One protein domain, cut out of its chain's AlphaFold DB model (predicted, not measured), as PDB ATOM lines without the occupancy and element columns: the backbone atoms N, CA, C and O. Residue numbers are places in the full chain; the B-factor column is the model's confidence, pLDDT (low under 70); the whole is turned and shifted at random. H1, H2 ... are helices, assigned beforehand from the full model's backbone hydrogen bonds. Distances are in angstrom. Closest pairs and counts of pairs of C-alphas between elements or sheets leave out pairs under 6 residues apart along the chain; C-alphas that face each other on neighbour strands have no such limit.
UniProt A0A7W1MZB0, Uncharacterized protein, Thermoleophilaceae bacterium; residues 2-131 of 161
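Overview. This is residues 2 to 131 of the 161 residues of an uncharacterized protein of Thermoleophilaceae bacterium (UniProt A0A7W1MZB0). One long helix, H2, makes one side of an open frame, with H1 folded back at its beginning and H3 at its far end. A cluster of H4, H5 and H6 makes the other side; H1 touches it through H4, and residues 22 to 31 of H2 stand free. The printed part has 130 residues with six named helices, H1 to H6 in chain order, and no named strand: all helix. It is only just compact, close to loose, with a radius of gyration of the C-alphas of 16.7 A and spans of 50 by 38 by 29 A.

Arrangement. H1, residues 2 to 7, and H2, residues 11 to 41, form a helical hairpin and only just touch, with 3 pairs of C-alphas within 8 A, the closest Ile 5 and His 14 at 5.9 A. H2 has a kink of 28 degrees near residue 22. H3, residues 44 to 56, is close to H2 but not clearly touching; the closest C-alphas, Leu 39 and Arg 47, are 6.5 A apart. H4, residues 68 to 78, only just touches H1, with 3 pairs of C-alphas within 8 A, the closest Ala 3 and Leu 78 at 5.5 A. H5, residues 83 to 97, and H6, residues 107 to 121, form a helical hairpin at a steep tilt of 39 degrees; the closest C-alphas, Ala 89 and Leu 108, are 5.7 A apart. H6 touches H4 with residues 111 to 116 alone, closest at C-alphas 72 and 115, 5.2 A. Every O i to N i+4 pair is within hydrogen-bond range in H1, H3, H4 and H6; H2 has 26 of 27 and H5 10 of 11.

Along the chain. H1 begins at C-alpha 2, (36.160, 122.253, -45.683). H2 is 45.0 A long, H5 20.2 A and H6 21.6 A, ending at C-alpha 121, (44.038, 136.831, -69.411).

Size, cuts and confidence. The C-alphas farthest apart, Asn 41 and Ala 131, are 51.1 A apart. The printed part has no cut; the link H3 to H4 is long, and residues 129 to 131 are under pLDDT 70.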
ATOM      1  N   TYR A   2      35.211 123.347 -45.419       93.44
ATOM      2  CA  TYR A   2      36.160 122.253 -45.683       93.44
ATOM      3  C   TYR A   2      37.344 122.673 -46.572       93.44
ATOM      4  O   TYR A   2      38.483 122.384 -46.220       93.44
ATOM      5  N   ALA A   3      37.097 123.465 -47.623       93.94
ATOM      6  CA  ALA A   3      38.155 124.082 -48.432       93.94
ATOM      7  C   ALA A   3      39.175 124.870 -47.588       93.94
ATOM      8  O   ALA A   3      40.380 124.723 -47.750       93.94
ATOM      9  N   LEU A   4      38.706 125.659 -46.616       94.12
ATOM     10  CA  LEU A   4      39.581 126.457 -45.754       94.12
ATOM     11  C   LEU A   4      40.374 125.594 -44.758       94.12
ATOM     12  O   LEU A   4      41.529 125.897 -44.476       94.12
ATOM     13  N   ILE A   5      39.781 124.503 -44.257       94.88
ATOM     14  CA  ILE A   5      40.491 123.512 -43.429       94.88
ATOM     15  C   ILE A   5      41.651 122.904 -44.224       94.88
ATOM     16  O   ILE A   5      42.761 122.847 -43.710       94.88
ATOM     17  N   ARG A   6      41.417 122.512 -45.483       93.31
ATOM     18  CA  ARG A   6      42.448 121.957 -46.377       93.31
ATOM     19  C   ARG A   6      43.609 122.929 -46.606       93.31
ATOM     20  O   ARG A   6      44.758 122.510 -46.672       93.31
ATOM     21  N   ARG A   7      43.313 124.228 -46.696       92.50
ATOM     22  CA  ARG A   7      44.297 125.296 -46.949       92.50
ATOM     23  C   ARG A   7      45.052 125.767 -45.702       92.50
ATOM     24  O   ARG A   7      45.969 126.575 -45.824       92.50
ATOM     25  N   SER A   8      44.678 125.306 -44.510       92.19
ATOM     26  CA  SER A   8      45.255 125.774 -43.249       92.19
ATOM     27  C   SER A   8      45.875 124.632 -42.455       92.19
ATOM     28  O   SER A   8      45.282 123.569 -42.324       92.19
ATOM     29  N   SER A   9      47.037 124.867 -41.850       93.19
ATOM     30  CA  SER A   9      47.665 123.954 -40.887       93.19
ATOM     31  C   SER A   9      47.360 124.316 -39.427       93.19
ATOM     32  O   SER A   9      47.841 123.646 -38.516       93.19
ATOM     33  N   ASN A  10      46.574 125.372 -39.177       96.12
ATOM     34  CA  ASN A  10      46.332 125.880 -37.828       96.12
ATOM     35  C   ASN A  10      45.287 125.019 -37.078       96.12
ATOM     36  O   ASN A  10      44.109 125.004 -37.468       96.12
ATOM     37  N   PRO A  11      45.664 124.346 -35.972       95.50
ATOM     38  CA  PRO A  11      44.773 123.415 -35.285       95.50
ATOM     39  C   PRO A  11      43.611 124.109 -34.556       95.50
ATOM     40  O   PRO A  11      42.519 123.544 -34.470       95.50
ATOM     41  N   GLN A  12      43.795 125.341 -34.072       97.25
ATOM     42  CA  GLN A  12      42.733 126.118 -33.425       97.25
ATOM     43  C   GLN A  12      41.671 126.540 -34.443       97.25
ATOM     44  O   GLN A  12      40.476 126.371 -34.194       97.25
ATOM     45  N   LEU A  13      42.098 127.003 -35.622       96.19
ATOM     46  CA  LEU A  13      41.187 127.322 -36.716       96.19
ATOM     47  C   LEU A  13      40.397 126.082 -37.143       96.19
ATOM     48  O   LEU A  13      39.183 126.156 -37.305       96.19
ATOM     49  N   HIS A  14      41.048 124.923 -37.262       97.00
ATOM     50  CA  HIS A  14      40.355 123.667 -37.565       97.00
ATOM     51  C   HIS A  14      39.278 123.336 -36.535       97.00
ATOM     52  O   HIS A  14      38.166 122.970 -36.912       97.00
ATOM     53  N   ALA A  15      39.591 123.454 -35.242       96.44
ATOM     54  CA  ALA A  15      38.634 123.179 -34.175       96.44
ATOM     55  C   ALA A  15      37.414 124.113 -34.249       96.44
ATOM     56  O   ALA A  15      36.281 123.654 -34.106       96.44
ATOM     57  N   MET A  16      37.632 125.401 -34.529       97.44
ATOM     58  CA  MET A  16      36.550 126.371 -34.714       97.44
ATOM     59  C   MET A  16      35.716 126.066 -35.962       97.44
ATOM     60  O   MET A  16      34.493 125.969 -35.876       97.44
ATOM     61  N   LEU A  17      36.360 125.842 -37.110       96.88
ATOM     62  CA  LEU A  17      35.674 125.567 -38.373       96.88
ATOM     63  C   LEU A  17      34.842 124.283 -38.318       96.88
ATOM     64  O   LEU A  17      33.760 124.247 -38.896       96.88
ATOM     65  N   ARG A  18      35.290 123.246 -37.601       96.00
ATOM     66  CA  ARG A  18      34.497 122.018 -37.410       96.00
ATOM     67  C   ARG A  18      33.189 122.275 -36.661       96.00
ATOM     68  O   ARG A  18      32.176 121.693 -37.036       96.00
ATOM     69  N   LYS A  19      33.198 123.155 -35.653       96.25
ATOM     70  CA  LYS A  19      31.976 123.553 -34.934       96.25
ATOM     71  C   LYS A  19      31.029 124.316 -35.857       96.25
ATOM     72  O   LYS A  19      29.880 123.922 -35.993       96.25
ATOM     73  N   VAL A  20      31.548 125.307 -36.588       96.50
ATOM     74  CA  VAL A  20      30.759 126.067 -37.578       96.50
ATOM     75  C   VAL A  20      30.142 125.135 -38.621       96.50
ATOM     76  O   VAL A  20      28.958 125.224 -38.909       96.50
ATOM     77  N   ILE A  21      30.911 124.179 -39.147       95.88
ATOM     78  CA  ILE A  21      30.395 123.174 -40.084       95.88
ATOM     79  C   ILE A  21      29.231 122.389 -39.474       95.88
ATOM     80  O   ILE A  21      28.250 122.126 -40.164       95.88
ATOM     81  N   GLN A  22      29.333 121.975 -38.211       94.62
ATOM     82  CA  GLN A  22      28.273 121.213 -37.556       94.62
ATOM     83  C   GLN A  22      26.969 122.013 -37.469       94.62
ATOM     84  O   GLN A  22      25.903 121.454 -37.743       94.62
ATOM     85  N   ASP A  23      27.065 123.302 -37.160       94.62
ATOM     86  CA  ASP A  23      25.912 124.197 -37.073       94.62
ATOM     87  C   ASP A  23      25.302 124.445 -38.463       94.62
ATOM     88  O   ASP A  23      24.107 124.221 -38.683       94.62
ATOM     89  N   GLU A  24      26.139 124.779 -39.447       95.06
ATOM     90  CA  GLU A  24      25.707 125.082 -40.815       95.06
ATOM     91  C   GLU A  24      25.087 123.881 -41.531       95.06
ATOM     92  O   GLU A  24      24.184 124.039 -42.353       95.06
ATOM     93  N   ARG A  25      25.495 122.652 -41.189       94.69
ATOM     94  CA  ARG A  25      24.880 121.436 -41.749       94.69
ATOM     95  C   ARG A  25      23.386 121.362 -41.456       94.69
ATOM     96  O   ARG A  25      22.625 120.934 -42.323       94.69
ATOM     97  N   ARG A  26      22.953 121.773 -40.259       93.94
ATOM     98  CA  ARG A  26      21.530 121.759 -39.896       93.94
ATOM     99  C   ARG A  26      20.760 122.833 -40.656       93.94
ATOM    100  O   ARG A  26      19.686 122.541 -41.176       93.94
ATOM    101  N   HIS A  27      21.317 124.039 -40.754       94.88
ATOM    102  CA  HIS A  27      20.706 125.135 -41.508       94.88
ATOM    103  C   HIS A  27      20.571 124.788 -42.988       94.88
ATOM    104  O   HIS A  27      19.483 124.884 -43.554       94.88
ATOM    105  N   PHE A  28      21.649 124.295 -43.595       94.69
ATOM    106  CA  PHE A  28      21.648 123.863 -44.983       94.69
ATOM    107  C   PHE A  28      20.608 122.769 -45.239       94.69
ATOM    108  O   PHE A  28      19.802 122.892 -46.162       94.69
ATOM    109  N   ALA A  29      20.567 121.727 -44.400       95.19
ATOM    110  CA  ALA A  29      19.597 120.644 -44.543       95.19
ATOM    111  C   ALA A  29      18.149 121.153 -44.465       95.19
ATOM    112  O   ALA A  29      17.315 120.761 -45.285       95.19
ATOM    113  N   PHE A  30      17.862 122.058 -43.525       96.31
ATOM    114  CA  PHE A  30      16.548 122.677 -43.389       96.31
ATOM    115  C   PHE A  30      16.150 123.450 -44.655       96.31
ATOM    116  O   PHE A  30      15.105 123.160 -45.241       96.31
ATOM    117  N   TYR A  31      16.983 124.386 -45.124       96.25
ATOM    118  CA  TYR A  31      16.655 125.198 -46.301       96.25
ATOM    119  C   TYR A  31      16.570 124.373 -47.580       96.25
ATOM    120  O   TYR A  31      15.678 124.602 -48.394       96.25
ATOM    121  N   ARG A  32      17.433 123.369 -47.738       95.88
ATOM    122  CA  ARG A  32      17.395 122.462 -48.885       95.88
ATOM    123  C   ARG A  32      16.099 121.656 -48.928       95.88
ATOM    124  O   ARG A  32      15.464 121.585 -49.977       95.88
ATOM    125  N   ALA A  33      15.671 121.092 -47.797       96.56
ATOM    126  CA  ALA A  33      14.401 120.369 -47.717       96.56
ATOM    127  C   ALA A  33      13.210 121.288 -48.033       96.56
ATOM    128  O   ALA A  33      12.319 120.926 -48.800       96.56
ATOM    129  N   GLN A  34      13.228 122.510 -47.495       97.62
ATOM    130  CA  GLN A  34      12.213 123.531 -47.747       97.62
ATOM    131  C   GLN A  34      12.174 123.979 -49.220       97.62
ATOM    132  O   GLN A  34      11.084 124.186 -49.762       97.62
ATOM    133  N   ALA A  35      13.331 124.128 -49.867       96.50
ATOM    134  CA  ALA A  35      13.438 124.479 -51.279       96.50
ATOM    135  C   ALA A  35      12.920 123.346 -52.172       96.50
ATOM    136  O   ALA A  35      12.050 123.591 -53.009       96.50
ATOM    137  N   ARG A  36      13.361 122.101 -51.934       97.00
ATOM    138  CA  ARG A  36      12.875 120.920 -52.663       97.00
ATOM    139  C   ARG A  36      11.354 120.795 -52.564       97.00
ATOM    140  O   ARG A  36      10.697 120.777 -53.597       97.00
ATOM    141  N   ALA A  37      10.791 120.806 -51.354       97.38
ATOM    142  CA  ALA A  37       9.347 120.663 -51.161       97.38
ATOM    143  C   ALA A  37       8.540 121.762 -51.880       97.38
ATOM    144  O   ALA A  37       7.466 121.505 -52.424       97.38
ATOM    145  N   ARG A  38       9.051 123.001 -51.924       97.44
ATOM    146  CA  ARG A  38       8.406 124.090 -52.677       97.44
ATOM    147  C   ARG A  38       8.509 123.885 -54.184       97.44
ATOM    148  O   ARG A  38       7.527 124.120 -54.876       97.44
ATOM    149  N   LEU A  39       9.661 123.445 -54.689       97.50
ATOM    150  CA  LEU A  39       9.889 123.217 -56.119       97.50
ATOM    151  C   LEU A  39       9.105 122.014 -56.662       97.50
ATOM    152  O   LEU A  39       8.605 122.073 -57.787       97.50
ATOM    153  N   GLU A  40       8.937 120.957 -55.866       97.12
ATOM    154  CA  GLU A  40       8.098 119.796 -56.207       97.12
ATOM    155  C   GLU A  40       6.647 120.219 -56.461       97.12
ATOM    156  O   GLU A  40       6.055 119.843 -57.473       97.12
ATOM    157  N   ASN A  41       6.112 121.081 -55.593       96.94
ATOM    158  CA  ASN A  41       4.741 121.584 -55.680       96.94
ATOM    159  C   ASN A  41       4.587 122.811 -56.601       96.94
ATOM    160  O   ASN A  41       3.470 123.259 -56.862       96.94
ATOM    161  N   ALA A  42       5.689 123.382 -57.092       97.25
ATOM    162  CA  ALA A  42       5.656 124.576 -57.924       97.25
ATOM    163  C   ALA A  42       5.203 124.259 -59.363       97.25
ATOM    164  O   ALA A  42       5.646 123.273 -59.959       97.25
ATOM    165  N   PRO A  43       4.392 125.132 -59.993       97.56
ATOM    166  CA  PRO A  43       4.100 125.030 -61.418       97.56
ATOM    167  C   PRO A  43       5.381 125.109 -62.274       97.56
ATOM    168  O   PRO A  43       6.302 125.848 -61.912       97.56
ATOM    169  N   PRO A  44       5.431 124.469 -63.461       96.38
ATOM    170  CA  PRO A  44       6.617 124.479 -64.328       96.38
ATOM    171  C   PRO A  44       7.171 125.878 -64.638       96.38
ATOM    172  O   PRO A  44       8.380 126.083 -64.606       96.38
ATOM    173  N   ARG A  45       6.289 126.866 -64.845       97.12
ATOM    174  CA  ARG A  45       6.672 128.271 -65.083       97.12
ATOM    175  C   ARG A  45       7.444 128.905 -63.921       97.12
ATOM    176  O   ARG A  45       8.326 129.720 -64.147       97.12
ATOM    177  N   VAL A  46       7.121 128.530 -62.682       97.12
ATOM    178  CA  VAL A  46       7.799 129.053 -61.488       97.12
ATOM    179  C   VAL A  46       9.182 128.426 -61.371       97.12
ATOM    180  O   VAL A  46      10.146 129.141 -61.127       97.12
ATOM    181  N   ARG A  47       9.307 127.117 -61.625       97.06
ATOM    182  CA  ARG A  47      10.618 126.451 -61.683       97.06
ATOM    183  C   ARG A  47      11.516 127.057 -62.762       97.06
ATOM    184  O   ARG A  47      12.673 127.340 -62.486       97.06
ATOM    185  N   ALA A  48      10.967 127.321 -63.949       97.00
ATOM    186  CA  ALA A  48      11.694 127.978 -65.035       97.00
ATOM    187  C   ALA A  48      12.176 129.386 -64.647       97.00
ATOM    188  O   ALA A  48      13.327 129.726 -64.900       97.00
ATOM    189  N   LEU A  49      11.331 130.177 -63.976       97.69
ATOM    190  CA  LEU A  49      11.730 131.485 -63.456       97.69
ATOM    191  C   LEU A  49      12.854 131.370 -62.417       97.69
ATOM    192  O   LEU A  49      13.810 132.134 -62.469       97.69
ATOM    193  N   ILE A  50      12.760 130.419 -61.485       97.12
ATOM    194  CA  ILE A  50      13.792 130.216 -60.457       97.12
ATOM    195  C   ILE A  50      15.118 129.799 -61.102       97.12
ATOM    196  O   ILE A  50      16.152 130.360 -60.747       97.12
ATOM    197  N   ARG A  51      15.093 128.878 -62.076       97.38
ATOM    198  CA  ARG A  51      16.276 128.526 -62.874       97.38
ATOM    199  C   ARG A  51      16.885 129.770 -63.522       97.38
ATOM    200  O   ARG A  51      18.064 130.028 -63.322       97.38
ATOM    201  N   TRP A  52      16.070 130.579 -64.198       97.50
ATOM    202  CA  TRP A  52      16.538 131.810 -64.835       97.50
ATOM    203  C   TRP A  52      17.196 132.776 -63.835       97.50
ATOM    204  O   TRP A  52      18.244 133.348 -64.129       97.50
ATOM    205  N   VAL A  53      16.634 132.929 -62.631       96.75
ATOM    206  CA  VAL A  53      17.235 133.753 -61.568       96.75
ATOM    207  C   VAL A  53      18.605 133.210 -61.152       96.75
ATOM    208  O   VAL A  53      19.541 133.991 -60.993       96.75
ATOM    209  N   PHE A  54      18.749 131.893 -61.000       96.19
ATOM    210  CA  PHE A  54      20.038 131.280 -60.674       96.19
ATOM    211  C   PHE A  54      21.080 131.457 -61.782       96.19
ATOM    212  O   PHE A  54      22.233 131.734 -61.481       96.19
ATOM    213  N   GLU A  55      20.683 131.350 -63.046       94.81
ATOM    214  CA  GLU A  55      21.596 131.493 -64.184       94.81
ATOM    215  C   GLU A  55      22.062 132.941 -64.398       94.81
ATOM    216  O   GLU A  55      23.184 133.169 -64.838       94.81
ATOM    217  N   ASN A  56      21.209 133.929 -64.102       93.81
ATOM    218  CA  ASN A  56      21.437 135.312 -64.544       93.81
ATOM    219  C   ASN A  56      21.674 136.312 -63.410       93.81
ATOM    220  O   ASN A  56      22.287 137.354 -63.630       93.81
ATOM    221  N   VAL A  57      21.147 136.048 -62.215       92.56
ATOM    222  CA  VAL A  57      21.118 137.028 -61.113       92.56
ATOM    223  C   VAL A  57      21.934 136.556 -59.916       92.56
ATOM    224  O   VAL A  57      22.435 137.374 -59.142       92.56
ATOM    225  N   TRP A  58      22.071 135.244 -59.735       93.38
ATOM    226  CA  TRP A  58      22.835 134.707 -58.622       93.38
ATOM    227  C   TRP A  58      24.314 135.093 -58.725       93.38
ATOM    228  O   TRP A  58      24.944 135.011 -59.778       93.38
ATOM    229  N   SER A  59      24.877 135.495 -57.592       89.88
ATOM    230  CA  SER A  59      26.306 135.725 -57.431       89.88
ATOM    231  C   SER A  59      26.748 135.242 -56.049       89.88
ATOM    232  O   SER A  59      25.920 135.159 -55.130       89.88
ATOM    233  N   PRO A  60      28.042 134.929 -55.868       87.69
ATOM    234  CA  PRO A  60      28.582 134.611 -54.557       87.69
ATOM    235  C   PRO A  60      28.286 135.720 -53.548       87.69
ATOM    236  O   PRO A  60      28.436 136.915 -53.831       87.69
ATOM    237  N   VAL A  61      27.912 135.325 -52.333       82.12
ATOM    238  CA  VAL A  61      27.735 136.273 -51.232       82.12
ATOM    239  C   VAL A  61      29.073 136.966 -50.966       82.12
ATOM    240  O   VAL A  61      30.080 136.307 -50.723       82.12
ATOM    241  N   GLY A  62      29.075 138.300 -51.029       73.94
ATOM    242  CA  GLY A  62      30.287 139.125 -50.946       73.94
ATOM    243  C   GLY A  62      30.555 139.975 -52.193       73.94
ATOM    244  O   GLY A  62      31.289 140.949 -52.083       73.94
ATOM    245  N   THR A  63      29.889 139.700 -53.322       75.25
ATOM    246  CA  THR A  63      30.079 140.388 -54.624       75.25
ATOM    247  C   THR A  63      29.608 141.862 -54.668       75.25
ATOM    248  O   THR A  63      29.696 142.516 -55.696       75.25
ATOM    249  N   GLY A  64      29.126 142.434 -53.559       75.94
ATOM    250  CA  GLY A  64      28.736 143.854 -53.474       75.94
ATOM    251  C   GLY A  64      29.742 144.727 -52.712       75.94
ATOM    252  O   GLY A  64      30.153 145.767 -53.215       75.94
ATOM    253  N   PRO A  65      30.158 144.326 -51.496       78.25
ATOM    254  CA  PRO A  65      31.153 145.076 -50.724       78.25
ATOM    255  C   PRO A  65      32.602 144.908 -51.203       78.25
ATOM    256  O   PRO A  65      33.473 145.640 -50.738       78.25
ATOM    257  N   LYS A  66      32.876 143.905 -52.045       85.06
ATOM    258  CA  LYS A  66      34.217 143.520 -52.502       85.06
ATOM    259  C   LYS A  66      34.377 143.749 -53.995       85.06
ATOM    260  O   LYS A  66      33.398 143.676 -54.735       85.06
ATOM    261  N   SER A  67      35.608 144.018 -54.427       90.25
ATOM    262  CA  SER A  67      35.906 144.072 -55.856       90.25
ATOM    263  C   SER A  67      35.767 142.684 -56.486       90.25
ATOM    264  O   SER A  67      35.878 141.657 -55.812       90.25
ATOM    265  N   GLU A  68      35.553 142.653 -57.798       91.31
ATOM    266  CA  GLU A  68      35.495 141.403 -58.557       91.31
ATOM    267  C   GLU A  68      36.790 140.585 -58.398       91.31
ATOM    268  O   GLU A  68      36.751 139.373 -58.214       91.31
ATOM    269  N   GLU A  69      37.935 141.271 -58.368       92.88
ATOM    270  CA  GLU A  69      39.250 140.662 -58.160       92.88
ATOM    271  C   GLU A  69      39.408 140.053 -56.759       92.88
ATOM    272  O   GLU A  69      40.000 138.985 -56.614       92.88
ATOM    273  N   GLU A  70      38.859 140.684 -55.715       92.31
ATOM    274  CA  GLU A  70      38.883 140.123 -54.358       92.31
ATOM    275  C   GLU A  70      38.021 138.855 -54.248       92.31
ATOM    276  O   GLU A  70      38.402 137.900 -53.561       92.31
ATOM    277  N   VAL A  71      36.862 138.832 -54.915       93.12
ATOM    278  CA  VAL A  71      35.983 137.652 -54.961       93.12
ATOM    279  C   VAL A  71      36.675 136.510 -55.702       93.12
ATOM    280  O   VAL A  71      36.697 135.377 -55.216       93.12
ATOM    281  N   ASP A  72      37.302 136.821 -56.831       94.75
ATOM    282  CA  ASP A  72      38.069 135.872 -57.626       94.75
ATOM    283  C   ASP A  72      39.260 135.304 -56.877       94.75
ATOM    284  O   ASP A  72      39.459 134.091 -56.882       94.75
ATOM    285  N   ALA A  73      40.018 136.149 -56.178       94.00
ATOM    286  CA  ALA A  73      41.135 135.706 -55.355       94.00
ATOM    287  C   ALA A  73      40.684 134.653 -54.343       94.00
ATOM    288  O   ALA A  73      41.349 133.630 -54.169       94.00
ATOM    289  N   LEU A  74      39.518 134.847 -53.720       93.56
ATOM    290  CA  LEU A  74      38.964 133.874 -52.788       93.56
ATOM    291  C   LEU A  74      38.485 132.596 -53.491       93.56
ATOM    292  O   LEU A  74      38.762 131.497 -53.005       93.56
ATOM    293  N   ALA A  75      37.785 132.718 -54.622       95.19
ATOM    294  CA  ALA A  75      37.306 131.574 -55.396       95.19
ATOM    295  C   ALA A  75      38.476 130.698 -55.878       95.19
ATOM    296  O   ALA A  75      38.476 129.481 -55.678       95.19
ATOM    297  N   LEU A  76      39.516 131.327 -56.426       95.19
ATOM    298  CA  LEU A  76      40.739 130.671 -56.880       95.19
ATOM    299  C   LEU A  76      41.509 130.051 -55.715       95.19
ATOM    300  O   LEU A  76      41.938 128.905 -55.809       95.19
ATOM    301  N   TYR A  77      41.629 130.757 -54.588       94.50
ATOM    302  CA  TYR A  77      42.317 130.246 -53.404       94.50
ATOM    303  C   TYR A  77      41.635 129.014 -52.789       94.50
ATOM    304  O   TYR A  77      42.325 128.128 -52.282       94.50
ATOM    305  N   LEU A  78      40.298 128.972 -52.771       94.50
ATOM    306  CA  LEU A  78      39.538 127.901 -52.116       94.50
ATOM    307  C   LEU A  78      39.230 126.714 -53.033       94.50
ATOM    308  O   LEU A  78      39.184 125.580 -52.549       94.50
ATOM    309  N   PHE A  79      38.963 126.979 -54.311       96.50
ATOM    310  CA  PHE A  79      38.409 125.989 -55.233       96.50
ATOM    311  C   PHE A  79      39.205 125.857 -56.530       96.50
ATOM    312  O   PHE A  79      39.201 124.783 -57.117       96.50
ATOM    313  N   GLY A  80      39.903 126.905 -56.972       94.00
ATOM    314  CA  GLY A  80      40.716 126.879 -58.195       94.00
ATOM    315  C   GLY A  80      42.136 126.331 -58.017       94.00
ATOM    316  O   GLY A  80      42.868 126.226 -58.998       94.00
ATOM    317  N   ASP A  81      42.548 125.995 -56.791       90.31
ATOM    318  CA  ASP A  81      43.934 125.640 -56.471       90.31
ATOM    319  C   ASP A  81      44.298 124.179 -56.773       90.31
ATOM    320  O   ASP A  81      45.479 123.861 -56.915       90.31
ATOM    321  N   SER A  82      43.312 123.282 -56.846       92.88
ATOM    322  CA  SER A  82      43.528 121.855 -57.100       92.88
ATOM    323  C   SER A  82      42.278 121.152 -57.634       92.88
ATOM    324  O   SER A  82      41.161 121.665 -57.528       92.88
ATOM    325  N   ASP A  83      42.446 119.929 -58.144       95.06
ATOM    326  CA  ASP A  83      41.321 119.079 -58.558       95.06
ATOM    327  C   ASP A  83      40.373 118.751 -57.398       95.06
ATOM    328  O   ASP A  83      39.159 118.701 -57.594       95.06
ATOM    329  N   GLU A  84      40.906 118.593 -56.182       95.06
ATOM    330  CA  GLU A  84      40.099 118.409 -54.972       95.06
ATOM    331  C   GLU A  84      39.263 119.664 -54.665       95.06
ATOM    332  O   GLU A  84      38.089 119.553 -54.315       95.06
ATOM    333  N   GLY A  85      39.832 120.864 -54.840       95.75
ATOM    334  CA  GLY A  85      39.090 122.124 -54.740       95.75
ATOM    335  C   GLY A  85      37.947 122.196 -55.755       95.75
ATOM    336  O   GLY A  85      36.814 122.528 -55.393       95.75
ATOM    337  N   ARG A  86      38.205 121.790 -57.003       97.00
ATOM    338  CA  ARG A  86      37.179 121.750 -58.055       97.00
ATOM    339  C   ARG A  86      36.098 120.712 -57.780       97.00
ATOM    340  O   ARG A  86      34.930 120.966 -58.054       97.00
ATOM    341  N   GLU A  87      36.457 119.572 -57.201       96.81
ATOM    342  CA  GLU A  87      35.488 118.558 -56.782       96.81
ATOM    343  C   GLU A  87      34.589 119.066 -55.652       96.81
ATOM    344  O   GLU A  87      33.378 118.852 -55.674       96.81
ATOM    345  N   GLN A  88      35.143 119.819 -54.699       95.81
ATOM    346  CA  GLN A  88      34.339 120.457 -53.656       95.81
ATOM    347  C   GLN A  88      33.336 121.465 -54.238       95.81
ATOM    348  O   GLN A  88      32.195 121.501 -53.778       95.81
ATOM    349  N   ALA A  89      33.724 122.242 -55.255       96.50
ATOM    350  CA  ALA A  89      32.799 123.132 -55.959       96.50
ATOM    351  C   ALA A  89      31.686 122.346 -56.676       96.50
ATOM    352  O   ALA A  89      30.507 122.623 -56.457       96.50
ATOM    353  N   ARG A  90      32.041 121.294 -57.430       97.38
ATOM    354  CA  ARG A  90      31.067 120.411 -58.100       97.38
ATOM    355  C   ARG A  90      30.099 119.749 -57.127       97.38
ATOM    356  O   ARG A  90      28.914 119.644 -57.422       97.38
ATOM    357  N   SER A  91      30.573 119.322 -55.959       96.00
ATOM    358  CA  SER A  91      29.719 118.727 -54.928       96.00
ATOM    359  C   SER A  91      28.677 119.723 -54.403       96.00
ATOM    360  O   SER A  91      27.531 119.340 -54.159       96.00
ATOM    361  N   ILE A  92      29.044 121.002 -54.269       94.56
ATOM    362  CA  ILE A  92      28.106 122.067 -53.891       94.56
ATOM    363  C   ILE A  92      27.036 122.249 -54.969       94.56
ATOM    364  O   ILE A  92      25.846 122.244 -54.646       94.56
ATOM    365  N   ASP A  93      27.445 122.330 -56.233       96.94
ATOM    366  CA  ASP A  93      26.524 122.481 -57.361       96.94
ATOM    367  C   ASP A  93      25.598 121.266 -57.515       96.94
ATOM    368  O   ASP A  93      24.391 121.425 -57.698       96.94
ATOM    369  N   ALA A  94      26.112 120.048 -57.323       97.06
ATOM    370  CA  ALA A  94      25.321 118.819 -57.365       97.06
ATOM    371  C   ALA A  94      24.160 118.843 -56.358       97.06
ATOM    372  O   ALA A  94      23.028 118.486 -56.694       97.06
ATOM    373  N   MET A  95      24.394 119.352 -55.142       95.06
ATOM    374  CA  MET A  95      23.339 119.458 -54.131       95.06
ATOM    375  C   MET A  95      22.195 120.393 -54.548       95.06
ATOM    376  O   MET A  95      21.057 120.164 -54.114       95.06
ATOM    377  N   VAL A  96      22.491 121.417 -55.358       95.06
ATOM    378  CA  VAL A  96      21.509 122.332 -55.962       95.06
ATOM    379  C   VAL A  96      20.826 121.676 -57.158       95.06
ATOM    380  O   VAL A  96      19.599 121.693 -57.244       95.06
ATOM    381  N   SER A  97      21.605 121.030 -58.025       96.69
ATOM    382  CA  SER A  97      21.126 120.335 -59.221       96.69
ATOM    383  C   SER A  97      20.178 119.167 -58.920       96.69
ATOM    384  O   SER A  97      19.421 118.755 -59.793       96.69
ATOM    385  N   GLU A  98      20.189 118.617 -57.706       95.62
ATOM    386  CA  GLU A  98      19.231 117.595 -57.256       95.62
ATOM    387  C   GLU A  98      17.807 118.134 -56.996       95.62
ATOM    388  O   GLU A  98      16.903 117.366 -56.635       95.62
ATOM    389  N   MET A  99      17.596 119.450 -57.083       96.00
ATOM    390  CA  MET A  99      16.285 120.064 -56.881       96.00
ATOM    391  C   MET A  99      15.478 120.112 -58.190       96.00
ATOM    392  O   MET A  99      16.040 120.447 -59.233       96.00
ATOM    393  N   PRO A 100      14.153 119.852 -58.147       96.38
ATOM    394  CA  PRO A 100      13.333 119.822 -59.354       96.38
ATOM    395  C   PRO A 100      13.367 121.135 -60.131       96.38
ATOM    396  O   PRO A 100      13.015 122.197 -59.609       96.38
ATOM    397  N   GLY A 101      13.717 121.046 -61.407       96.25
ATOM    398  CA  GLY A 101      13.833 122.189 -62.298       96.25
ATOM    399  C   GLY A 101      15.115 122.999 -62.130       96.25
ATOM    400  O   GLY A 101      15.154 124.100 -62.664       96.25
ATOM    401  N   LEU A 102      16.131 122.493 -61.422       97.25
ATOM    402  CA  LEU A 102      17.470 123.094 -61.305       97.25
ATOM    403  C   LEU A 102      18.586 122.155 -61.785       97.25
ATOM    404  O   LEU A 102      19.765 122.421 -61.577       97.25
ATOM    405  N   GLU A 103      18.217 121.062 -62.448       97.19
ATOM    406  CA  GLU A 103      19.143 120.078 -62.992       97.19
ATOM    407  C   GLU A 103      20.158 120.738 -63.933       97.19
ATOM    408  O   GLU A 103      19.781 121.569 -64.766       97.19
ATOM    409  N   GLY A 104      21.424 120.342 -63.800       95.88
ATOM    410  CA  GLY A 104      22.526 120.776 -64.654       95.88
ATOM    411  C   GLY A 104      23.128 122.138 -64.309       95.88
ATOM    412  O   GLY A 104      24.096 122.519 -64.953       95.88
ATOM    413  N   LEU A 105      22.600 122.865 -63.317       96.62
ATOM    414  CA  LEU A 105      23.180 124.146 -62.904       96.62
ATOM    415  C   LEU A 105      24.554 123.964 -62.246       96.62
ATOM    416  O   LEU A 105      24.709 123.140 -61.342       96.62
ATOM    417  N   THR A 106      25.518 124.789 -62.655       95.31
ATOM    418  CA  THR A 106      26.918 124.776 -62.197       95.31
ATOM    419  C   THR A 106      27.326 126.123 -61.595       95.31
ATOM    420  O   THR A 106      28.237 126.788 -62.059       95.31
ATOM    421  N   LEU A 107      26.644 126.559 -60.534       95.50
ATOM    422  CA  LEU A 107      26.785 127.911 -59.976       95.50
ATOM    423  C   LEU A 107      28.213 128.259 -59.530       95.50
ATOM    424  O   LEU A 107      28.798 129.249 -59.976       95.50
ATOM    425  N   LEU A 108      28.770 127.480 -58.604       96.06
ATOM    426  CA  LEU A 108      30.091 127.744 -58.050       96.06
ATOM    427  C   LEU A 108      31.190 127.352 -59.041       96.06
ATOM    428  O   LEU A 108      32.197 128.055 -59.120       96.06
ATOM    429  N   GLY A 109      30.984 126.285 -59.817       96.50
ATOM    430  CA  GLY A 109      31.847 125.914 -60.937       96.50
ATOM    431  C   GLY A 109      32.037 127.066 -61.924       96.50
ATOM    432  O   GLY A 109      33.171 127.480 -62.154       96.50
ATOM    433  N   ASP A 110      30.945 127.669 -62.399       96.50
ATOM    434  CA  ASP A 110      30.975 128.773 -63.369       96.50
ATOM    435  C   ASP A 110      31.661 130.028 -62.807       96.50
ATOM    436  O   ASP A 110      32.288 130.797 -63.536       96.50
ATOM    437  N   VAL A 111      31.546 130.276 -61.498       95.75
ATOM    438  CA  VAL A 111      32.286 131.360 -60.827       95.75
ATOM    439  C   VAL A 111      33.786 131.082 -60.847       95.75
ATOM    440  O   VAL A 111      34.567 131.967 -61.194       95.75
ATOM    441  N   VAL A 112      34.195 129.862 -60.490       96.50
ATOM    442  CA  VAL A 112      35.609 129.468 -60.464       96.50
ATOM    443  C   VAL A 112      36.200 129.488 -61.872       96.50
ATOM    444  O   VAL A 112      37.291 130.022 -62.055       96.50
ATOM    445  N   ASP A 113      35.487 128.970 -62.869       96.75
ATOM    446  CA  ASP A 113      35.977 128.919 -64.245       96.75
ATOM    447  C   ASP A 113      36.137 130.328 -64.837       96.75
ATOM    448  O   ASP A 113      37.201 130.641 -65.377       96.75
ATOM    449  N   ARG A 114      35.176 131.237 -64.614       95.69
ATOM    450  CA  ARG A 114      35.325 132.654 -65.000       95.69
ATOM    451  C   ARG A 114      36.498 133.342 -64.305       95.69
ATOM    452  O   ARG A 114      37.148 134.198 -64.907       95.69
ATOM    453  N   ALA A 115      36.766 133.008 -63.044       95.31
ATOM    454  CA  ALA A 115      37.917 133.548 -62.327       95.31
ATOM    455  C   ALA A 115      39.244 133.026 -62.902       95.31
ATOM    456  O   ALA A 115      40.202 133.782 -63.068       95.31
ATOM    457  N   VAL A 116      39.293 131.744 -63.281       94.75
ATOM    458  CA  VAL A 116      40.454 131.142 -63.952       94.75
ATOM    459  C   VAL A 116      40.700 131.800 -65.310       94.75
ATOM    460  O   VAL A 116      41.846 132.099 -65.645       94.75
ATOM    461  N   GLU A 117      39.650 132.043 -66.093       94.94
ATOM    462  CA  GLU A 117      39.750 132.730 -67.383       94.94
ATOM    463  C   GLU A 117      40.319 134.145 -67.232       94.94
ATOM    464  O   GLU A 117      41.272 134.501 -67.932       94.94
ATOM    465  N   ARG A 118      39.817 134.926 -66.267       95.00
ATOM    466  CA  ARG A 118      40.328 136.277 -65.981       95.00
ATOM    467  C   ARG A 118      41.778 136.269 -65.507       95.00
ATOM    468  O   ARG A 118      42.583 137.048 -66.022       95.00
ATOM    469  N   ALA A 119      42.141 135.345 -64.618       93.56
ATOM    470  CA  ALA A 119      43.518 135.185 -64.152       93.56
ATOM    471  C   ALA A 119      44.489 134.777 -65.276       93.56
ATOM    472  O   ALA A 119      45.644 135.197 -65.283       93.56
ATOM    473  N   ARG A 120      44.032 133.987 -66.258       91.06
ATOM    474  CA  ARG A 120      44.832 133.640 -67.447       91.06
ATOM    475  C   ARG A 120      45.014 134.819 -68.396       91.06
ATOM    476  O   ARG A 120      46.073 134.937 -69.006       91.06
ATOM    477  N   ALA A 121      43.996 135.663 -68.537       93.19
ATOM    478  CA  ALA A 121      44.038 136.831 -69.411       93.19
ATOM    479  C   ALA A 121      44.869 137.988 -68.827       93.19
ATOM    480  O   ALA A 121      45.428 138.779 -69.586       93.19
ATOM    481  N   THR A 122      44.967 138.083 -67.495       91.62
ATOM    482  CA  THR A 122      45.562 139.232 -66.799       91.62
ATOM    483  C   THR A 122      46.697 138.792 -65.864       91.62
ATOM    484  O   THR A 122      46.432 138.264 -64.782       91.62
ATOM    485  N   PRO A 123      47.976 139.014 -66.227       88.00
ATOM    486  CA  PRO A 123      49.108 138.659 -65.372       88.00
ATOM    487  C   PRO A 123      49.039 139.327 -63.990       88.00
ATOM    488  O   PRO A 123      48.895 140.542 -63.890       88.00
ATOM    489  N   GLY A 124      49.173 138.530 -62.925       86.00
ATOM    490  CA  GLY A 124      49.159 139.005 -61.534       86.00
ATOM    491  C   GLY A 124      47.767 139.237 -60.935       86.00
ATOM    492  O   GLY A 124      47.673 139.562 -59.751       86.00
ATOM    493  N   TYR A 125      46.704 139.034 -61.714       91.31
ATOM    494  CA  TYR A 125      45.325 139.177 -61.257       91.31
ATOM    495  C   TYR A 125      45.001 138.235 -60.099       91.31
ATOM    496  O   TYR A 125      45.438 137.078 -60.079       91.31
ATOM    497  N   ALA A 126      44.223 138.733 -59.137       89.44
ATOM    498  CA  ALA A 126      43.748 137.970 -57.984       89.44
ATOM    499  C   ALA A 126      44.890 137.349 -57.144       89.44
ATOM    500  O   ALA A 126      44.701 136.359 -56.434       89.44
ATOM    501  N   GLY A 127      46.098 137.919 -57.235       82.94
ATOM    502  CA  GLY A 127      47.296 137.425 -56.554       82.94
ATOM    503  C   GLY A 127      47.821 136.088 -57.087       82.94
ATOM    504  O   GLY A 127      48.668 135.470 -56.437       82.94
ATOM    505  N   VAL A 128      47.344 135.622 -58.248       78.25
ATOM    506  CA  VAL A 128      47.838 134.395 -58.878       78.25
ATOM    507  C   VAL A 128      49.236 134.657 -59.452       78.25
ATOM    508  O   VAL A 128      49.400 135.552 -60.290       78.25
ATOM    509  N   PRO A 129      50.271 133.899 -59.035       64.25
ATOM    510  CA  PRO A 129      51.613 134.064 -59.576       64.25
ATOM    511  C   PRO A 129      51.613 133.840 -61.089       64.25
ATOM    512  O   PRO A 129      51.083 132.847 -61.585       64.25
ATOM    513  N   THR A 130      52.243 134.745 -61.836       61.62
ATOM    514  CA  THR A 130      52.477 134.522 -63.269       61.62
ATOM    515  C   THR A 130      53.433 133.338 -63.431       61.62
ATOM    516  O   THR A 130      54.377 133.212 -62.656       61.62
ATOM    517  N   ALA A 131      53.244 132.490 -64.447       56.97
ATOM    518  CA  ALA A 131      54.092 131.313 -64.697       56.97
ATOM    519  C   ALA A 131      55.608 131.625 -64.753       56.97
ATOM    520  O   ALA A 131      56.423 130.775 -64.404       56.97
TER     521      ALA A 131